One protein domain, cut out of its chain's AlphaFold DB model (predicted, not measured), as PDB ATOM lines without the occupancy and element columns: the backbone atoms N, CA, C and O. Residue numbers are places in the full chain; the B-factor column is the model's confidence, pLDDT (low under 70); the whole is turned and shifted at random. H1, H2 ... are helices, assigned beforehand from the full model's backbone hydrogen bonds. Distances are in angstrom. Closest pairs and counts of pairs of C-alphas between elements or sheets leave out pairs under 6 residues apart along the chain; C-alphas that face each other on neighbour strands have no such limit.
ATOM      1  N   HIS A  38     356.217 364.089 303.213       91.56
ATOM      2  CA  HIS A  38     356.992 363.196 304.069       91.56
ATOM      3  C   HIS A  38     358.490 363.312 303.802       91.56
ATOM      4  O   HIS A  38     359.243 363.495 304.749       91.56
ATOM      5  N   ASP A  39     358.920 363.310 302.540       91.44
ATOM      6  CA  ASP A  39     360.349 363.371 302.211       91.44
ATOM      7  C   ASP A  39     360.998 364.687 302.682       91.44
ATOM      8  O   ASP A  39     362.083 364.678 303.261       91.44
ATOM      9  N   ILE A  40     360.303 365.821 302.513       91.69
ATOM     10  CA  ILE A  40     360.780 367.138 302.971       91.69
ATOM     11  C   ILE A  40     360.810 367.194 304.501       91.69
ATOM     12  O   ILE A  40     361.773 367.691 305.079       91.69
ATOM     13  N   ILE A  41     359.772 366.676 305.161       93.56
ATOM     14  CA  ILE A  41     359.682 366.634 306.623       93.56
ATOM     15  C   ILE A  41     360.794 365.757 307.200       93.56
ATOM     16  O   ILE A  41     361.450 366.172 308.150       93.56
ATOM     17  N   ILE A  42     361.030 364.574 306.630       93.62
ATOM     18  CA  ILE A  42     362.078 363.646 307.071       93.62
ATOM     19  C   ILE A  42     363.446 364.311 306.949       93.62
ATOM     20  O   ILE A  42     364.196 364.336 307.923       93.62
ATOM     21  N   ALA A  43     363.748 364.906 305.791       93.56
ATOM     22  CA  ALA A  43     365.005 365.618 305.586       93.56
ATOM     23  C   ALA A  43     365.168 366.780 306.578       93.56
ATOM     24  O   ALA A  43     366.235 366.958 307.159       93.56
ATOM     25  N   PHE A  44     364.099 367.543 306.815       92.88
ATOM     26  CA  PHE A  44     364.110 368.658 307.755       92.88
ATOM     27  C   PHE A  44     364.357 368.208 309.201       92.88
ATOM     28  O   PHE A  44     365.212 368.776 309.876       92.88
ATOM     29  N   VAL A  45     363.655 367.172 309.669       92.31
ATOM     30  CA  VAL A  45     363.841 366.608 311.016       92.31
ATOM     31  C   VAL A  45     365.249 366.041 311.180       92.31
ATOM     32  O   VAL A  45     365.865 366.269 312.216       92.31
ATOM     33  N   ALA A  46     365.789 365.370 310.159       91.75
ATOM     34  CA  ALA A  46     367.149 364.837 310.199       91.75
ATOM     35  C   ALA A  46     368.206 365.935 310.325       91.75
ATOM     36  O   ALA A  46     369.095 365.837 311.167       91.75
ATOM     37  N   VAL A  47     368.082 367.008 309.538       93.25
ATOM     38  CA  VAL A  47     368.972 368.170 309.662       93.25
ATOM     39  C   VAL A  47     368.837 368.799 311.047       93.25
ATOM     40  O   VAL A  47     369.841 369.047 311.699       93.25
ATOM     41  N   LEU A  48     367.614 369.011 311.541       90.81
ATOM     42  CA  LEU A  48     367.406 369.610 312.861       90.81
ATOM     43  C   LEU A  48     368.000 368.783 314.005       90.81
ATOM     44  O   LEU A  48     368.643 369.362 314.882       90.81
ATOM     45  N   ALA A  49     367.783 367.466 313.989       90.06
ATOM     46  CA  ALA A  49     368.317 366.546 314.987       90.06
ATOM     47  C   ALA A  49     369.847 366.566 314.985       90.06
ATOM     48  O   ALA A  49     370.459 366.740 316.035       90.06
ATOM     49  N   LYS A  50     370.454 366.491 313.796       90.44
ATOM     50  CA  LYS A  50     371.908 366.506 313.628       90.44
ATOM     51  C   LYS A  50     372.555 367.812 314.092       90.44
ATOM     52  O   LYS A  50     373.629 367.792 314.681       90.44
ATOM     53  N   GLU A  51     371.931 368.952 313.804       92.25
ATOM     54  CA  GLU A  51     372.468 370.262 314.193       92.25
ATOM     55  C   GLU A  51     372.232 370.569 315.682       92.25
ATOM     56  O   GLU A  51     372.899 371.433 316.246       92.25
ATOM     57  N   ASN A  52     371.287 369.879 316.337       88.38
ATOM     58  CA  ASN A  52     370.909 370.138 317.731       88.38
ATOM     59  C   ASN A  52     370.739 368.838 318.546       88.38
ATOM     60  O   ASN A  52     369.690 368.646 319.177       88.38
ATOM     61  N   PRO A  53     371.751 367.957 318.588       82.62
ATOM     62  CA  PRO A  53     371.621 366.629 319.184       82.62
ATOM     63  C   PRO A  53     371.351 366.701 320.691       82.62
ATOM     64  O   PRO A  53     370.604 365.893 321.223       82.62
ATOM     65  N   GLU A  54     371.862 367.714 321.396       84.19
ATOM     66  CA  GLU A  54     371.565 367.902 322.824       84.19
ATOM     67  C   GLU A  54     370.089 368.241 323.072       84.19
ATOM     68  O   GLU A  54     369.484 367.768 324.034       84.19
ATOM     69  N   SER A  55     369.491 369.037 322.180       82.81
ATOM     70  CA  SER A  55     368.077 369.404 322.281       82.81
ATOM     71  C   SER A  55     367.183 368.222 321.932       82.81
ATOM     72  O   SER A  55     366.228 367.958 322.648       82.81
ATOM     73  N   PHE A  56     367.481 367.489 320.858       80.38
ATOM     74  CA  PHE A  56     366.629 366.393 320.389       80.38
ATOM     75  C   PHE A  56     366.877 365.067 321.112       80.38
ATOM     76  O   PHE A  56     365.921 364.339 321.381       80.38
ATOM     77  N   GLY A  57     368.121 364.764 321.471       74.62
ATOM     78  CA  GLY A  57     368.499 363.595 322.263       74.62
ATOM     79  C   GLY A  57     368.102 363.714 323.737       74.62
ATOM     80  O   GLY A  57     367.864 362.704 324.394       74.62
ATOM     81  N   GLY A  58     367.962 364.940 324.255       74.94
ATOM     82  CA  GLY A  58     367.506 365.198 325.624       74.94
ATOM     83  C   GLY A  58     365.988 365.111 325.824       74.94
ATOM     84  O   GLY A  58     365.522 365.023 326.963       74.94
ATOM     85  N   ILE A  59     365.194 365.130 324.747       74.44
ATOM     86  CA  ILE A  59     363.733 365.061 324.842       74.44
ATOM     87  C   ILE A  59     363.316 363.601 325.023       74.44
ATOM     88  O   ILE A  59     363.200 362.829 324.071       74.44
ATOM     89  N   MET A  60     363.056 363.229 326.274       69.44
ATOM     90  CA  MET A  60     362.377 361.974 326.586       69.44
ATOM     91  C   MET A  60     360.944 362.020 326.056       69.44
ATOM     92  O   MET A  60     360.265 363.048 326.154       69.44
ATOM     93  N   ALA A  61     360.485 360.899 325.499       66.06
ATOM     94  CA  ALA A  61     359.106 360.789 325.053       66.06
ATOM     95  C   ALA A  61     358.147 361.081 326.222       66.06
ATOM     96  O   ALA A  61     358.399 360.614 327.340       66.06
ATOM     97  N   PRO A  62     357.057 361.844 325.994       65.69
ATOM     98  CA  PRO A  62     355.993 361.962 326.984       65.69
ATOM     99  C   PRO A  62     355.438 360.567 327.301       65.69
ATOM    100  O   PRO A  62     355.734 359.610 326.584       65.69
ATOM    101  N   ASP A  63     354.628 360.461 328.360       84.19
ATOM    102  CA  ASP A  63     353.872 359.246 328.696       84.19
ATOM    103  C   ASP A  63     353.457 358.495 327.421       84.19
ATOM    104  O   ASP A  63     352.727 359.035 326.583       84.19
ATOM    105  N   LEU A  64     353.979 357.272 327.261       83.75
ATOM    106  CA  LEU A  64     353.815 356.467 326.049       83.75
ATOM    107  C   LEU A  64     352.334 356.290 325.696       83.75
ATOM    108  O   LEU A  64     351.983 356.265 324.522       83.75
ATOM    109  N   THR A  65     351.458 356.291 326.703       89.62
ATOM    110  CA  THR A  65     350.003 356.237 326.530       89.62
ATOM    111  C   THR A  65     349.473 357.441 325.745       89.62
ATOM    112  O   THR A  65     348.622 357.300 324.864       89.62
ATOM    113  N   LEU A  66     349.979 358.641 326.040       89.06
ATOM    114  CA  LEU A  66     349.599 359.869 325.339       89.06
ATOM    115  C   LEU A  66     350.157 359.891 323.919       89.06
ATOM    116  O   LEU A  66     349.492 360.378 323.002       89.06
ATOM    117  N   LEU A  67     351.364 359.358 323.733       90.25
ATOM    118  CA  LEU A  67     351.982 359.248 322.419       90.25
ATOM    119  C   LEU A  67     351.201 358.276 321.518       90.25
ATOM    120  O   LEU A  67     350.879 358.613 320.377       90.25
ATOM    121  N   ASP A  68     350.796 357.125 322.051       91.00
ATOM    122  CA  ASP A  68     349.945 356.163 321.346       91.00
ATOM    123  C   ASP A  68     348.581 356.765 321.002       91.00
ATOM    124  O   ASP A  68     348.096 356.628 319.875       91.00
ATOM    125  N   GLN A  69     347.970 357.500 321.937       93.06
ATOM    126  CA  GLN A  69     346.714 358.202 321.683       93.06
ATOM    127  C   GLN A  69     346.867 359.262 320.582       93.06
ATOM    128  O   GLN A  69     345.987 359.409 319.726       93.06
ATOM    129  N   PHE A  70     347.985 359.990 320.570       92.00
ATOM    130  CA  PHE A  70     348.301 360.948 319.517       92.00
ATOM    131  C   PHE A  70     348.393 360.266 318.147       92.00
ATOM    132  O   PHE A  70     347.772 360.740 317.191       92.00
ATOM    133  N   TYR A  71     349.099 359.138 318.045       93.00
ATOM    134  CA  TYR A  71     349.202 358.385 316.796       93.00
ATOM    135  C   TYR A  71     347.863 357.791 316.363       93.00
ATOM    136  O   TYR A  71     347.491 357.911 315.196       93.00
ATOM    137  N   TYR A  72     347.080 357.246 317.293       93.75
ATOM    138  CA  TYR A  72     345.742 356.732 317.001       93.75
ATOM    139  C   TYR A  72     344.834 357.805 316.375       93.75
ATOM    140  O   TYR A  72     344.178 357.568 315.352       93.75
ATOM    141  N   ASN A  73     344.852 359.015 316.939       92.56
ATOM    142  CA  ASN A  73     344.059 360.145 316.455       92.56
ATOM    143  C   ASN A  73     344.532 360.669 315.091       92.56
ATOM    144  O   ASN A  73     343.725 361.181 314.315       92.56
ATOM    145  N   ASN A  74     345.820 360.513 314.772       90.69
ATOM    146  CA  ASN A  74     346.446 361.065 313.569       90.69
ATOM    147  C   ASN A  74     346.942 359.996 312.588       90.69
ATOM    148  O   ASN A  74     347.782 360.288 311.742       90.69
ATOM    149  N   ARG A  75     346.400 358.774 312.647       90.81
ATOM    150  CA  ARG A  75     346.896 357.593 311.911       90.81
ATOM    151  C   ARG A  75     347.141 357.789 310.409       90.81
ATOM    152  O   ARG A  75     348.040 357.174 309.854       90.81
ATOM    153  N   ASN A  76     346.372 358.662 309.756       89.44
ATOM    154  CA  ASN A  76     346.490 358.932 308.316       89.44
ATOM    155  C   ASN A  76     347.610 359.929 307.968       89.44
ATOM    156  O   ASN A  76     347.860 360.179 306.795       89.44
ATOM    157  N   GLN A  77     348.219 360.550 308.976       90.00
ATOM    158  CA  GLN A  77     349.215 361.615 308.834       90.00
ATOM    159  C   GLN A  77     350.556 361.234 309.466       90.00
ATOM    160  O   GLN A  77     351.476 362.052 309.490       90.00
ATOM    161  N   ILE A  78     350.662 360.009 309.985       93.00
ATOM    162  CA  ILE A  78     351.886 359.500 310.589       93.00
ATOM    163  C   ILE A  78     352.969 359.423 309.519       93.00
ATOM    164  O   ILE A  78     352.798 358.785 308.478       93.00
ATOM    165  N   VAL A  79     354.106 360.045 309.814       92.81
ATOM    166  CA  VAL A  79     355.306 359.870 309.000       92.81
ATOM    167  C   VAL A  79     355.902 358.491 309.317       92.81
ATOM    168  O   VAL A  79     356.042 358.155 310.497       92.81
ATOM    169  N   PRO A  80     356.233 357.663 308.310       92.19
ATOM    170  CA  PRO A  80     356.731 356.310 308.541       92.19
ATOM    171  C   PRO A  80     358.032 356.295 309.357       92.19
ATOM    172  O   PRO A  80     359.012 356.956 309.000       92.19
ATOM    173  N   LEU A  81     358.033 355.539 310.460       91.88
ATOM    174  CA  LEU A  81     359.174 355.442 311.375       91.88
ATOM    175  C   LEU A  81     360.391 354.800 310.705       91.88
ATOM    176  O   LEU A  81     361.516 355.202 310.961       91.88
ATOM    177  N   ASP A  82     360.172 353.816 309.838       91.94
ATOM    178  CA  ASP A  82     361.213 353.116 309.087       91.94
ATOM    179  C   ASP A  82     362.038 354.076 308.223       91.94
ATOM    180  O   ASP A  82     363.266 354.010 308.234       91.94
ATOM    181  N   LYS A  83     361.380 355.020 307.537       90.56
ATOM    182  CA  LYS A  83     362.069 356.039 306.736       90.56
ATOM    183  C   LYS A  83     362.832 357.043 307.602       90.56
ATOM    184  O   LYS A  83     363.931 357.463 307.239       90.56
ATOM    185  N   LEU A  84     362.263 357.423 308.746       90.50
ATOM    186  CA  LEU A  84     362.922 358.321 309.696       90.50
ATOM    187  C   LEU A  84     364.172 357.681 310.294       90.50
ATOM    188  O   LEU A  84     365.231 358.288 310.239       90.50
ATOM    189  N   SER A  85     364.079 356.443 310.776       89.06
ATOM    190  CA  SER A  85     365.199 355.714 311.386       89.06
ATOM    191  C   SER A  85     366.343 355.415 310.412       89.06
ATOM    192  O   SER A  85     367.462 355.169 310.842       89.06
ATOM    193  N   GLN A  86     366.085 355.421 309.100       90.75
ATOM    194  CA  GLN A  86     367.143 355.329 308.084       90.75
ATOM    195  C   GLN A  86     367.911 356.643 307.897       90.75
ATOM    196  O   GLN A  86     369.026 356.627 307.383       90.75
ATOM    197  N   THR A  87     367.307 357.773 308.266       89.69
ATOM    198  CA  THR A  87     367.838 359.113 307.975       89.69
ATOM    199  C   THR A  87     368.346 359.823 309.232       89.69
ATOM    200  O   THR A  87     369.285 360.610 309.158       89.69
ATOM    201  N   VAL A  88     367.721 359.561 310.379       87.06
ATOM    202  CA  VAL A  88     368.018 360.169 311.677       87.06
ATOM    203  C   VAL A  88     368.803 359.166 312.516       87.06
ATOM    204  O   VAL A  88     368.315 358.061 312.759       87.06
ATOM    205  N   ASP A  89     369.997 359.545 312.968       86.69
ATOM    206  CA  ASP A  89     370.766 358.725 313.905       86.69
ATOM    207  C   ASP A  89     370.041 358.677 315.261       86.69
ATOM    208  O   ASP A  89     369.609 359.703 315.793       86.69
ATOM    209  N   SER A  90     369.914 357.484 315.840       83.19
ATOM    210  CA  SER A  90     369.283 357.292 317.149       83.19
ATOM    211  C   SER A  90     370.006 358.005 318.295       83.19
ATOM    212  O   SER A  90     369.401 358.229 319.342       83.19
ATOM    213  N   ASN A  91     371.287 358.336 318.115       84.62
ATOM    214  CA  ASN A  91     372.069 359.122 319.066       84.62
ATOM    215  C   ASN A  91     371.724 360.617 318.995       84.62
ATOM    216  O   ASN A  91     371.799 361.301 320.012       84.62
ATOM    217  N   ASP A  92     371.316 361.105 317.819       85.31
ATOM    218  CA  ASP A  92     370.940 362.507 317.613       85.31
ATOM    219  C   ASP A  92     369.485 362.759 318.033       85.31
ATOM    220  O   ASP A  92     369.140 363.833 318.530       85.31
ATOM    221  N   CYS A  93     368.603 361.771 317.843       87.88
ATOM    222  CA  CYS A  93     367.214 361.851 318.279       87.88
ATOM    223  C   CYS A  93     366.603 360.471 318.540       87.88
ATOM    224  O   CYS A  93     366.690 359.557 317.719       87.88
ATOM    225  N   TYR A  94     365.886 360.349 319.659       88.00
ATOM    226  CA  TYR A  94     365.119 359.148 319.973       88.00
ATOM    227  C   TYR A  94     364.042 358.895 318.890       88.00
ATOM    228  O   TYR A  94     363.186 359.762 318.680       88.00
ATOM    229  N   PRO A  95     364.016 357.729 318.209       88.88
ATOM    230  CA  PRO A  95     363.182 357.541 317.016       88.88
ATOM    231  C   PRO A  95     361.672 357.798 317.203       88.88
ATOM    232  O   PRO A  95     361.074 358.449 316.342       88.88
ATOM    233  N   PRO A  96     361.028 357.399 318.321       88.38
ATOM    234  CA  PRO A  96     359.634 357.765 318.584       88.38
ATOM    235  C   PRO A  96     359.396 359.275 318.685       88.38
ATOM    236  O   PRO A  96     358.330 359.742 318.289       88.38
ATOM    237  N   MET A  97     360.378 360.047 319.159       88.38
ATOM    238  CA  MET A  97     360.286 361.508 319.168       88.38
ATOM    239  C   MET A  97     360.505 362.107 317.783       88.38
ATOM    240  O   MET A  97     359.761 363.006 317.394       88.38
ATOM    241  N   ALA A  98     361.438 361.570 316.992       91.12
ATOM    242  CA  ALA A  98     361.595 361.972 315.596       91.12
ATOM    243  C   ALA A  98     360.284 361.778 314.810       91.12
ATOM    244  O   ALA A  98     359.839 362.678 314.095       91.12
ATOM    245  N   GLN A  99     359.610 360.639 315.006       93.06
ATOM    246  CA  GLN A  99     358.305 360.365 314.403       93.06
ATOM    247  C   GLN A  99     357.200 361.277 314.928       93.06
ATOM    248  O   GLN A  99     356.362 361.730 314.139       93.06
ATOM    249  N   PHE A 100     357.213 361.598 316.220       92.06
ATOM    250  CA  PHE A 100     356.270 362.539 316.808       92.06
ATOM    251  C   PHE A 100     356.392 363.919 316.151       92.06
ATOM    252  O   PHE A 100     355.398 364.442 315.644       92.06
ATOM    253  N   PHE A 101     357.606 364.478 316.076       91.62
ATOM    254  CA  PHE A 101     357.852 365.780 315.448       91.62
ATOM    255  C   PHE A 101     357.500 365.781 313.965       91.62
ATOM    256  O   PHE A 101     356.834 366.701 313.488       91.62
ATOM    257  N   ALA A 102     357.892 364.738 313.236       93.62
ATOM    258  CA  ALA A 102     357.573 364.609 311.822       93.62
ATOM    259  C   ALA A 102     356.052 364.559 311.586       93.62
ATOM    260  O   ALA A 102     355.525 365.251 310.715       93.62
ATOM    261  N   THR A 103     355.327 363.797 312.407       93.31
ATOM    262  CA  THR A 103     353.862 363.701 312.340       93.31
ATOM    263  C   THR A 103     353.201 365.031 312.704       93.31
ATOM    264  O   THR A 103     352.283 365.467 312.012       93.31
ATOM    265  N   LEU A 104     353.698 365.727 313.733       92.06
ATOM    266  CA  LEU A 104     353.235 367.064 314.109       92.06
ATOM    267  C   LEU A 104     353.389 368.057 312.945       92.06
ATOM    268  O   LEU A 104     352.441 368.765 312.607       92.06
ATOM    269  N   LEU A 105     354.557 368.081 312.297       91.31
ATOM    270  CA  LEU A 105     354.818 368.927 311.130       91.31
ATOM    271  C   LEU A 105     353.900 368.572 309.958       91.31
ATOM    272  O   LEU A 105     353.359 369.471 309.314       91.31
ATOM    273  N   ASN A 106     353.666 367.281 309.713       91.25
ATOM    274  CA  ASN A 106     352.754 366.845 308.659       91.25
ATOM    275  C   ASN A 106     351.323 367.352 308.904       91.25
ATOM    276  O   ASN A 106     350.698 367.908 307.999       91.25
ATOM    277  N   ILE A 107     350.845 367.276 310.151       89.25
ATOM    278  CA  ILE A 107     349.539 367.816 310.562       89.25
ATOM    279  C   ILE A 107     349.456 369.328 310.368       89.25
ATOM    280  O   ILE A 107     348.436 369.849 309.890       89.25
ATOM    281  N   LEU A 108     350.527 370.043 310.711       86.94
ATOM    282  CA  LEU A 108     350.614 371.488 310.533       86.94
ATOM    283  C   LEU A 108     350.584 371.882 309.050       86.94
ATOM    284  O   LEU A 108     349.865 372.813 308.692       86.94
ATOM    285  N   PHE A 109     351.292 371.162 308.178       82.50
ATOM    286  CA  PHE A 109     351.279 371.423 306.735       82.50
ATOM    287  C   PHE A 109     349.969 371.008 306.055       82.50
ATOM    288  O   PHE A 109     349.551 371.640 305.079       82.50
ATOM    289  N   TRP A 110     349.296 369.977 306.570       75.81
ATOM    290  CA  TRP A 110     347.987 369.541 306.085       75.81
ATOM    291  C   TRP A 110     346.880 370.544 306.419       75.81
ATOM    292  O   TRP A 110     346.045 370.902 305.576       75.81
ATOM    293  N   THR A 111     346.875 371.030 307.658       68.38
ATOM    294  CA  THR A 111     345.933 372.047 308.104       68.38
ATOM    295  C   THR A 111     346.279 373.344 307.375       68.38
ATOM    296  O   THR A 111     347.246 374.011 307.717       68.38
TER     297      THR A 111
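Overview. This is residues 38 to 111 of the 119 residues of an uncharacterized protein of Rhizophagus clarus (UniProt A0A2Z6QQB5). Three helices packed crosswise on one another, H5, H1 and H4, make the core: H5, the longest, runs nearest the middle, H1 crosses it at a steep angle, and H4 packs on residues 95 to 99 of H5 and on residues 42 to 46 of H1. H3 is at the side of H5 away from H1, close to it but not clearly touching, and the short H2 makes a corner with H1. The printed part has 74 residues with five named helices, H1 to H5 in order along the chain, and no named strand; the class is all helix. It is compact, with a radius of gyration of the C-alphas of 11.5 A, and its outline is rounded, spanning 29 by 27 by 20 A.

Arrangement. H5, residues 95 to 110, touches H1, residues 38 to 51, closest at the C-alphas of Ala 102 and Ile 41, 6.0 A apart. These two stand at a steep tilt of 50 degrees and run opposite ways. H4, residues 81 to 87, touches H5 with the C-alphas of Leu 81 and Gln 99 closest at 5.8 A, about perpendicular at 77 degrees; H5 takes part with residues 95 to 99 alone. H1 touches H4 with residues 42 to 46 alone, closest at the C-alphas of Ile 42 and Leu 84, 6.0 A, at a steep tilt of 53 degrees, the same way. The helix packing is mostly crossed, with 0 of these 3 pairs at a shallow tilt. H1 is the hub, touching three helices; the third is H2, residues 53 to 57, which H1 only just touches, and only at the corner by their link, with 3 pairs of C-alphas within 8 A, through residue 49 alone; the closest C-alphas, of Ala 49 and Phe 56, are 5.7 A apart. H2 and H5 are near each other. H3, residues 64 to 73, is close to H5 but not clearly touching, its closest C-alphas being those of Leu 67 and Phe 100 at 7.8 A, with a shallow tilt of 31 degrees, the same way. H3 is apart from H1, H2 and H4. Every O i to N i+4 pair is within hydrogen-bond range in H1, H2, H3 and H5, and 2 of 3 are in H4.

Along the chain. H5 measures 22.2 A from C-alpha 95 to C-alpha 110, which is at (347.987, 369.541, 306.085). H1 begins at C-alpha 38, (356.992, 363.196, 304.069), and is 19.8 A long. H3 is 14.2 A long, H4 10.0 A and H2 5.3 A.

Size, cuts and confidence. The C-alphas farthest apart, of Asn 91 and Thr 111, are 31.1 A apart. The printed part has no cut; the H1 to H2 link is tight and no link is long. The mean pLDDT of the printed part is 87.8, with residues 60 to 62 and 111 under 70.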